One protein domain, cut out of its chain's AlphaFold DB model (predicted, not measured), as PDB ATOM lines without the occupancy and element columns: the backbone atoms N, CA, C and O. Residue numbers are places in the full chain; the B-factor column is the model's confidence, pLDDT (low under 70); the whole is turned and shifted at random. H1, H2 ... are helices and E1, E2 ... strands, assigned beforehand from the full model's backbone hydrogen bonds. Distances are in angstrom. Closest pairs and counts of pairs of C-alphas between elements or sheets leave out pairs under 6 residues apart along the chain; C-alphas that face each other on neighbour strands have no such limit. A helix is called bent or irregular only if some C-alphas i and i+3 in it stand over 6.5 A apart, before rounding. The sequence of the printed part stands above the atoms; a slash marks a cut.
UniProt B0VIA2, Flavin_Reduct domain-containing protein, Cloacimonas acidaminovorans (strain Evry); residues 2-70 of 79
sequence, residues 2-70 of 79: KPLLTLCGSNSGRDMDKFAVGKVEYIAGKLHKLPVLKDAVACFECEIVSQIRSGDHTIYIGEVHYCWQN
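This is residues 2 to 70 of the 79 residues of the protein "Flavin_Reduct domain-containing protein" of Cloacimonas acidaminovorans (strain Evry) (UniProt B0VIA2). Helices H1 and H2 stand across an open gap from the bent arm of a long two-stranded hairpin, E3 and E4; the small hairpin E1 and E2 lies at the base of this loose U. The arm's tip, residues 53 to 58, sticks out. The printed part has 69 residues, with two helices, then four strands in two antiparallel sheets, class mixed; it is loose, radius of gyration of the C-alphas 14.0 A, spanning 34 by 29 by 20 A.

H1, residues 2 to 10, touches H2, residues 18 to 22; their closest C-alphas, Leu 4 and Gly 22, are 5.7 A apart. Every O i to N i+4 pair in both is within hydrogen-bond range. E1, residues 26 to 28, and E2, residues 35 to 37, form an antiparallel hairpin, N 27 and O 36 within hydrogen-bond range at 2.9 A. E3, residues 42 to 54, and E4, residues 57 to 69, form another, N 45 and O 66 within range at 2.9 A. E3 bends by 84 degrees at residue 49, E4 by 85 degrees at residue 65. The closest C-alphas of E2 and E3, Val 36 and Cys 43, are 6.3 A apart. H1 is apart from E3 and E4.

H1 begins at C-alpha 2 (-7.351, -27.074, 9.651). E3 measures 27.5 A; E4 measures 29.1 A, ending at C-alpha 69 (8.056, -38.273, 12.840).

The farthest C-alphas, Gly 55 and Asn 70, are 35.9 A apart. The printed part has no cut or long link; no printed residue is under 70 in pLDDT.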
ATOM      1  N   LYS A   2      -5.944 -27.191   9.175       86.50
ATOM      2  CA  LYS A   2      -7.351 -27.074   9.651       86.50
ATOM      3  C   LYS A   2      -8.452 -27.408   8.614       86.50
ATOM      4  O   LYS A   2      -9.303 -28.229   8.945       86.50
ATOM      5  N   PRO A   3      -8.438 -26.878   7.371       90.88
ATOM      6  CA  PRO A   3      -9.480 -27.198   6.386       90.88
ATOM      7  C   PRO A   3      -9.545 -28.686   6.020       90.88
ATOM      8  O   PRO A   3     -10.633 -29.234   5.873       90.88
ATOM      9  N   LEU A   4      -8.387 -29.351   5.921       92.19
ATOM     10  CA  LEU A   4      -8.299 -30.785   5.647       92.19
ATOM     11  C   LEU A   4      -8.888 -31.606   6.801       92.19
ATOM     12  O   LEU A   4      -9.632 -32.552   6.563       92.19
ATOM     13  N   LEU A   5      -8.601 -31.224   8.047       91.62
ATOM     14  CA  LEU A   5      -9.151 -31.901   9.225       91.62
ATOM     15  C   LEU A   5     -10.682 -31.772   9.279       91.62
ATOM     16  O   LEU A   5     -11.368 -32.771   9.485       91.62
ATOM     17  N   THR A   6     -11.227 -30.580   9.007       93.50
ATOM     18  CA  THR A   6     -12.682 -30.372   8.902       93.50
ATOM     19  C   THR A   6     -13.292 -31.177   7.754       93.50
ATOM     20  O   THR A   6     -14.318 -31.827   7.945       93.50
ATOM     21  N   LEU A   7     -12.654 -31.199   6.576       94.81
ATOM     22  CA  LEU A   7     -13.092 -32.027   5.447       94.81
ATOM     23  C   LEU A   7     -13.185 -33.504   5.858       94.81
ATOM     24  O   LEU A   7     -14.201 -34.153   5.600       94.81
ATOM     25  N   CYS A   8     -12.148 -34.022   6.519       94.06
ATOM     26  CA  CYS A   8     -12.070 -35.417   6.936       94.06
ATOM     27  C   CYS A   8     -13.055 -35.783   8.051       94.06
ATOM     28  O   CYS A   8     -13.521 -36.924   8.049       94.06
ATOM     29  N   GLY A   9     -13.368 -34.851   8.956       93.56
ATOM     30  CA  GLY A   9     -14.297 -35.054  10.072       93.56
ATOM     31  C   GLY A   9     -15.777 -34.894   9.714       93.56
ATOM     32  O   GLY A   9     -16.615 -35.529  10.344       93.56
ATOM     33  N   SER A  10     -16.106 -34.095   8.692       95.06
ATOM     34  CA  SER A  10     -17.502 -33.783   8.338       95.06
ATOM     35  C   SER A  10     -18.020 -34.500   7.088       95.06
ATOM     36  O   SER A  10     -19.212 -34.426   6.801       95.06
ATOM     37  N   ASN A  11     -17.156 -35.180   6.331       95.94
ATOM     38  CA  ASN A  11     -17.534 -35.870   5.094       95.94
ATOM     39  C   ASN A  11     -17.133 -37.344   5.141       95.94
ATOM     40  O   ASN A  11     -16.173 -37.721   5.814       95.94
ATOM     41  N   SER A  12     -17.833 -38.194   4.395       95.88
ATOM     42  CA  SER A  12     -17.527 -39.623   4.300       95.88
ATOM     43  C   SER A  12     -16.584 -39.907   3.131       95.88
ATOM     44  O   SER A  12     -16.781 -39.415   2.026       95.88
ATOM     45  N   GLY A  13     -15.574 -40.755   3.359       94.94
ATOM     46  CA  GLY A  13     -14.696 -41.244   2.284       94.94
ATOM     47  C   GLY A  13     -15.393 -42.210   1.318       94.94
ATOM     48  O   GLY A  13     -14.828 -42.565   0.292       94.94
ATOM     49  N   ARG A  14     -16.622 -42.642   1.640       96.19
ATOM     50  CA  ARG A  14     -17.467 -43.437   0.739       96.19
ATOM     51  C   ARG A  14     -17.912 -42.630  -0.482       96.19
ATOM     52  O   ARG A  14     -18.051 -43.198  -1.556       96.19
ATOM     53  N   ASP A  15     -18.130 -41.330  -0.288       95.62
ATOM     54  CA  ASP A  15     -18.775 -40.456  -1.270       95.62
ATOM     55  C   ASP A  15     -17.766 -39.558  -2.001       95.62
ATOM     56  O   ASP A  15     -18.092 -38.950  -3.018       95.62
ATOM     57  N   MET A  16     -16.531 -39.468  -1.497       95.94
ATOM     58  CA  MET A  16     -15.472 -38.675  -2.109       95.94
ATOM     59  C   MET A  16     -14.072 -39.169  -1.740       95.94
ATOM     60  O   MET A  16     -13.829 -39.634  -0.624       95.94
ATOM     61  N   ASP A  17     -13.120 -38.952  -2.646       96.69
ATOM     62  CA  ASP A  17     -11.697 -39.114  -2.353       96.69
ATOM     63  C   ASP A  17     -11.164 -37.881  -1.602       96.69
ATOM     64  O   ASP A  17     -10.884 -36.823  -2.175       96.69
ATOM     65  N   LYS A  18     -11.014 -38.030  -0.284       96.31
ATOM     66  CA  LYS A  18     -10.496 -36.980   0.603       96.31
ATOM     67  C   LYS A  18      -9.034 -36.632   0.325       96.31
ATOM     68  O   LYS A  18      -8.639 -35.494   0.570       96.31
ATOM     69  N   PHE A  19      -8.239 -37.578  -0.175       95.88
ATOM     70  CA  PHE A  19      -6.828 -37.351  -0.476       95.88
ATOM     71  C   PHE A  19      -6.700 -36.480  -1.722       95.88
ATOM     72  O   PHE A  19      -5.970 -35.490  -1.698       95.88
ATOM     73  N   ALA A  20      -7.472 -36.788  -2.766       96.44
ATOM     74  CA  ALA A  20      -7.503 -35.990  -3.987       96.44
ATOM     75  C   ALA A  20      -8.011 -34.561  -3.727       96.44
ATOM     76  O   ALA A  20      -7.358 -33.589  -4.112       96.44
ATOM     77  N   VAL A  21      -9.144 -34.416  -3.029       95.88
ATOM     78  CA  VAL A  21      -9.739 -33.096  -2.733       95.88
ATOM     79  C   VAL A  21      -8.863 -32.287  -1.778       95.88
ATOM     80  O   VAL A  21      -8.665 -31.089  -1.975       95.88
ATOM     81  N   GLY A  22      -8.312 -32.949  -0.763       94.81
ATOM     82  CA  GLY A  22      -7.422 -32.352   0.222       94.81
ATOM     83  C   GLY A  22      -5.993 -32.108  -0.265       94.81
ATOM     84  O   GLY A  22      -5.227 -31.495   0.474       94.81
ATOM     85  N   LYS A  23      -5.639 -32.579  -1.471       95.81
ATOM     86  CA  LYS A  23      -4.272 -32.588  -2.024       95.81
ATOM     87  C   LYS A  23      -3.251 -33.154  -1.032       95.81
ATOM     88  O   LYS A  23      -2.194 -32.575  -0.811       95.81
ATOM     89  N   VAL A  24      -3.612 -34.267  -0.401       95.94
ATOM     90  CA  VAL A  24      -2.829 -34.869   0.678       95.94
ATOM     91  C   VAL A  24      -1.608 -35.575   0.104       95.94
ATOM     92  O   VAL A  24      -1.743 -36.546  -0.642       95.94
ATOM     93  N   GLU A  25      -0.417 -35.122   0.490       96.31
ATOM     94  CA  GLU A  25       0.821 -35.822   0.169       96.31
ATOM     95  C   GLU A  25       1.111 -36.944   1.169       96.31
ATOM     96  O   GLU A  25       1.058 -36.767   2.389       96.31
ATOM     97  N   TYR A  26       1.476 -38.110   0.641       97.25
ATOM     98  CA  TYR A  26       1.854 -39.262   1.445       97.25
ATOM     99  C   TYR A  26       2.965 -40.070   0.780       97.25
ATOM    100  O   TYR A  26       3.217 -39.964  -0.423       97.25
ATOM    101  N   ILE A  27       3.630 -40.892   1.584       97.81
ATOM    102  CA  ILE A  27       4.541 -41.941   1.124       97.81
ATOM    103  C   ILE A  27       3.966 -43.312   1.491       97.81
ATOM    104  O   ILE A  27       3.127 -43.428   2.383       97.81
ATOM    105  N   ALA A  28       4.408 -44.364   0.804       98.19
ATOM    106  CA  ALA A  28       4.009 -45.725   1.145       98.19
ATOM    107  C   ALA A  28       4.727 -46.193   2.421       98.19
ATOM    108  O   ALA A  28       5.958 -46.276   2.449       98.19
ATOM    109  N   GLY A  29       3.948 -46.524   3.450       97.81
ATOM    110  CA  GLY A  29       4.423 -47.009   4.740       97.81
ATOM    111  C   GLY A  29       5.092 -48.382   4.687       97.81
ATOM    112  O   GLY A  29       5.129 -49.066   3.650       97.81
ATOM    113  N   LYS A  30       5.659 -48.795   5.822       98.12
ATOM    114  CA  LYS A  30       6.323 -50.100   5.948       98.12
ATOM    115  C   LYS A  30       5.307 -51.220   6.156       98.12
ATOM    116  O   LYS A  30       5.511 -52.311   5.621       98.12
ATOM    117  N   LEU A  31       4.212 -50.941   6.857       97.19
ATOM    118  CA  LEU A  31       3.133 -51.883   7.119       97.19
ATOM    119  C   LEU A  31       2.100 -51.804   5.988       97.19
ATOM    120  O   LEU A  31       1.405 -50.808   5.805       97.19
ATOM    121  N   HIS A  32       2.041 -52.855   5.167       96.44
ATOM    122  CA  HIS A  32       1.084 -53.004   4.057       96.44
ATOM    123  C   HIS A  32       1.019 -51.843   3.049       96.44
ATOM    124  O   HIS A  32       0.044 -51.732   2.309       96.44
ATOM    125  N   LYS A  33       2.056 -50.997   2.977       97.56
ATOM    126  CA  LYS A  33       2.095 -49.819   2.093       97.56
ATOM    127  C   LYS A  33       0.968 -48.816   2.362       97.56
ATOM    128  O   LYS A  33       0.602 -48.062   1.461       97.56
ATOM    129  N   LEU A  34       0.446 -48.787   3.590       97.25
ATOM    130  CA  LEU A  34      -0.544 -47.797   4.006       97.25
ATOM    131  C   LEU A  34       0.031 -46.373   3.904       97.25
ATOM    132  O   LEU A  34       1.242 -46.189   4.043       97.25
ATOM    133  N   PRO A  35      -0.802 -45.358   3.624       97.38
ATOM    134  CA  PRO A  35      -0.322 -43.997   3.420       97.38
ATOM    135  C   PRO A  35       0.221 -43.389   4.721       97.38
ATOM    136  O   PRO A  35      -0.501 -43.269   5.709       97.38
ATOM    137  N   VAL A  36       1.479 -42.946   4.692       97.81
ATOM    138  CA  VAL A  36       2.115 -42.142   5.744       97.81
ATOM    139  C   VAL A  36       2.095 -40.686   5.300       97.81
ATOM    140  O   VAL A  36       2.702 -40.339   4.285       97.81
ATOM    141  N   LEU A  37       1.372 -39.845   6.035       95.81
ATOM    142  CA  LEU A  37       1.161 -38.441   5.684       95.81
ATOM    143  C   LEU A  37       2.440 -37.636   5.925       95.81
ATOM    144  O   LEU A  37       3.030 -37.739   6.998       95.81
ATOM    145  N   LYS A  38       2.855 -36.819   4.949       94.75
ATOM    146  CA  LYS A  38       4.078 -36.010   5.088       94.75
ATOM    147  C   LYS A  38       3.902 -34.841   6.058       94.75
ATOM    148  O   LYS A  38       4.768 -34.603   6.889       94.75
ATOM    149  N   ASP A  39       2.751 -34.179   5.999       93.31
ATOM    150  CA  ASP A  39       2.461 -32.971   6.788       93.31
ATOM    151  C   ASP A  39       1.948 -33.298   8.206       93.31
ATOM    152  O   ASP A  39       1.407 -32.442   8.903       93.31
ATOM    153  N   ALA A  40       2.025 -34.563   8.632       94.06
ATOM    154  CA  ALA A  40       1.662 -34.967   9.983       94.06
ATOM    155  C   ALA A  40       2.899 -34.968  10.887       94.06
ATOM    156  O   ALA A  40       3.906 -35.587  10.559       94.06
ATOM    157  N   VAL A  41       2.772 -34.368  12.075       95.75
ATOM    158  CA  VAL A  41       3.804 -34.385  13.133       95.75
ATOM    159  C   VAL A  41       4.283 -35.805  13.435       95.75
ATOM    160  O   VAL A  41       5.475 -36.052  13.617       95.75
ATOM    161  N   ALA A  42       3.347 -36.754  13.487       96.38
ATOM    162  CA  ALA A  42       3.643 -38.167  13.649       96.38
ATOM    163  C   ALA A  42       2.616 -39.047  12.929       96.38
ATOM    164  O   ALA A  42       1.438 -38.696  12.830       96.38
ATOM    165  N   CYS A  43       3.059 -40.218  12.472       97.50
ATOM    166  CA  CYS A  43       2.210 -41.294  11.963       97.50
ATOM    167  C   CYS A  43       2.610 -42.614  12.628       97.50
ATOM    168  O   CYS A  43       3.792 -42.959  12.672       97.50
ATOM    169  N   PHE A  44       1.616 -43.360  13.107       98.06
ATOM    170  CA  PHE A  44       1.798 -44.667  13.731       98.06
ATOM    171  C   PHE A  44       1.142 -45.727  12.854       98.06
ATOM    172  O   PHE A  44      -0.058 -45.663  12.587       98.06
ATOM    173  N   GLU A  45       1.937 -46.679  12.379       98.44
ATOM    174  CA  GLU A  45       1.438 -47.826  11.630       98.44
ATOM    175  C   GLU A  45       1.162 -48.972  12.605       98.44
ATOM    176  O   GLU A  45       2.076 -49.420  13.307       98.44
ATOM    177  N   CYS A  46      -0.088 -49.440  12.640       98.06
ATOM    178  CA  CYS A  46      -0.550 -50.396  13.640       98.06
ATOM    179  C   CYS A  46      -1.305 -51.581  13.030       98.06
ATOM    180  O   CYS A  46      -2.029 -51.411  12.046       98.06
ATOM    181  N   GLU A  47      -1.220 -52.745  13.675       98.00
ATOM    182  CA  GLU A  47      -2.152 -53.859  13.467       98.00
ATOM    183  C   GLU A  47      -3.179 -53.909  14.603       98.00
ATOM    184  O   GLU A  47      -2.876 -53.606  15.757       98.00
ATOM    185  N   ILE A  48      -4.424 -54.271  14.283       98.00
ATOM    186  CA  ILE A  48      -5.482 -54.416  15.289       98.00
ATOM    187  C   ILE A  48      -5.281 -55.751  16.003       98.00
ATOM    188  O   ILE A  48      -5.481 -56.807  15.405       98.00
ATOM    189  N   VAL A  49      -4.974 -55.699  17.296       98.25
ATOM    190  CA  VAL A  49      -4.782 -56.896  18.128       98.25
ATOM    191  C   VAL A  49      -6.027 -57.269  18.931       98.25
ATOM    192  O   VAL A  49      -6.170 -58.413  19.355       98.25
ATOM    193  N   SER A  50      -6.953 -56.326  19.149       98.19
ATOM    194  CA  SER A  50      -8.222 -56.597  19.837       98.19
ATOM    195  C   SER A  50      -9.289 -55.538  19.542       98.19
ATOM    196  O   SER A  50      -8.983 -54.423  19.111       98.19
ATOM    197  N   GLN A  51     -10.555 -55.892  19.768       98.06
ATOM    198  CA  GLN A  51     -11.718 -55.025  19.581       98.06
ATOM    199  C   GLN A  51     -12.707 -55.228  20.729       98.06
ATOM    200  O   GLN A  51     -13.053 -56.361  21.067       98.06
ATOM    201  N   ILE A  52     -13.186 -54.133  21.316       98.12
ATOM    202  CA  ILE A  52     -14.129 -54.153  22.437       98.12
ATOM    203  C   ILE A  52     -15.369 -53.351  22.048       98.12
ATOM    204  O   ILE A  52     -15.289 -52.155  21.763       98.12
ATOM    205  N   ARG A  53     -16.537 -54.000  22.060       96.62
ATOM    206  CA  ARG A  53     -17.822 -53.318  21.865       96.62
ATOM    207  C   ARG A  53     -18.178 -52.530  23.128       96.62
ATOM    208  O   ARG A  53     -18.302 -53.120  24.197       96.62
ATOM    209  N   SER A  54     -18.391 -51.225  22.993       95.00
ATOM    210  CA  SER A  54     -18.715 -50.312  24.093       95.00
ATOM    211  C   SER A  54     -19.900 -49.424  23.709       95.00
ATOM    212  O   SER A  54     -19.732 -48.285  23.280       95.00
ATOM    213  N   GLY A  55     -21.115 -49.963  23.852       95.38
ATOM    214  CA  GLY A  55     -22.351 -49.248  23.522       95.38
ATOM    215  C   GLY A  55     -22.507 -49.006  22.020       95.38
ATOM    216  O   GLY A  55     -22.631 -49.962  21.246       95.38
ATOM    217  N   ASP A  56     -22.521 -47.734  21.634       97.06
ATOM    218  CA  ASP A  56     -22.602 -47.244  20.253       97.06
ATOM    219  C   ASP A  56     -21.228 -47.125  19.564       97.06
ATOM    220  O   ASP A  56     -21.172 -46.926  18.351       97.06
ATOM    221  N   HIS A  57     -20.130 -47.320  20.299       96.69
ATOM    222  CA  HIS A  57     -18.767 -47.291  19.770       96.69
ATOM    223  C   HIS A  57     -18.065 -48.649  19.894       96.69
ATOM    224  O   HIS A  57     -18.417 -49.516  20.699       96.69
ATOM    225  N   THR A  58     -17.027 -48.835  19.078       97.69
ATOM    226  CA  THR A  58     -16.086 -49.957  19.191       97.69
ATOM    227  C   THR A  58     -14.701 -49.400  19.474       97.69
ATOM    228  O   THR A  58     -14.216 -48.540  18.741       97.69
ATOM    229  N   ILE A  59     -14.073 -49.889  20.538       98.06
ATOM    230  CA  ILE A  59     -12.691 -49.567  20.880       98.06
ATOM    231  C   ILE A  59     -11.799 -50.563  20.142       98.06
ATOM    232  O   ILE A  59     -11.918 -51.769  20.353       98.06
ATOM    233  N   TYR A  60     -10.905 -50.061  19.296       98.25
ATOM    234  CA  TYR A  60      -9.884 -50.861  18.623       98.25
ATOM    235  C   TYR A  60      -8.561 -50.714  19.372       98.25
ATOM    236  O   TYR A  60      -8.102 -49.596  19.603       98.25
ATOM    237  N   ILE A  61      -7.952 -51.835  19.753       98.25
ATOM    238  CA  ILE A  61      -6.630 -51.874  20.381       98.25
ATOM    239  C   ILE A  61      -5.621 -52.198  19.283       98.25
ATOM    240  O   ILE A  61      -5.690 -53.272  18.683       98.25
ATOM    241  N   GLY A  62      -4.721 -51.253  19.004       98.19
ATOM    242  CA  GLY A  62      -3.690 -51.381  17.976       98.19
ATOM    243  C   GLY A  62      -2.292 -51.547  18.568       98.19
ATOM    244  O   GLY A  62      -1.925 -50.809  19.482       98.19
ATOM    245  N   GLU A  63      -1.513 -52.482  18.029       98.50
ATOM    246  CA  GLU A  63      -0.080 -52.625  18.305       98.50
ATOM    247  C   GLU A  63       0.721 -51.823  17.277       98.50
ATOM    248  O   GLU A  63       0.514 -51.971  16.074       98.50
ATOM    249  N   VAL A  64       1.616 -50.947  17.743       98.44
ATOM    250  CA  VAL A  64       2.431 -50.086  16.875       98.44
ATOM    251  C   VAL A  64       3.642 -50.865  16.366       98.44
ATOM    252  O   VAL A  64       4.500 -51.255  17.155       98.44
ATOM    253  N   HIS A  65       3.761 -51.018  15.047       98.25
ATOM    254  CA  HIS A  65       4.920 -51.664  14.415       98.25
ATOM    255  C   HIS A  65       5.951 -50.657  13.900       98.25
ATOM    256  O   HIS A  65       7.152 -50.931  13.931       98.25
ATOM    257  N   TYR A  66       5.500 -49.490  13.428       98.44
ATOM    258  CA  TYR A  66       6.379 -48.441  12.916       98.44
ATOM    259  C   TYR A  66       5.882 -47.052  13.310       98.44
ATOM    260  O   TYR A  66       4.679 -46.794  13.359       98.44
ATOM    261  N   CYS A  67       6.834 -46.149  13.533       97.94
ATOM    262  CA  CYS A  67       6.587 -44.743  13.825       97.94
ATOM    263  C   CYS A  67       7.311 -43.872  12.800       97.94
ATOM    264  O   CYS A  67       8.467 -44.134  12.455       97.94
ATOM    265  N   TRP A  68       6.645 -42.806  12.378       97.88
ATOM    266  CA  TRP A  68       7.202 -41.748  11.543       97.88
ATOM    267  C   TRP A  68       7.035 -40.431  12.279       97.88
ATOM    268  O   TRP A  68       5.993 -40.202  12.891       97.88
ATOM    269  N   GLN A  69       8.052 -39.584  12.212       97.00
ATOM    270  CA  GLN A  69       8.056 -38.273  12.840       97.00
ATOM    271  C   GLN A  69       8.428 -37.231  11.792       97.00
ATOM    272  O   GLN A  69       9.395 -37.427  11.051       97.00
ATOM    273  N   ASN A  70       7.694 -36.125  11.778       94.94
ATOM    274  CA  ASN A  70       8.076 -34.919  11.071       94.94
ATOM    275  C   ASN A  70       8.438 -33.836  12.107       94.94
ATOM    276  O   ASN A  70       7.537 -33.284  12.736       94.94
TER     277      ASN A  70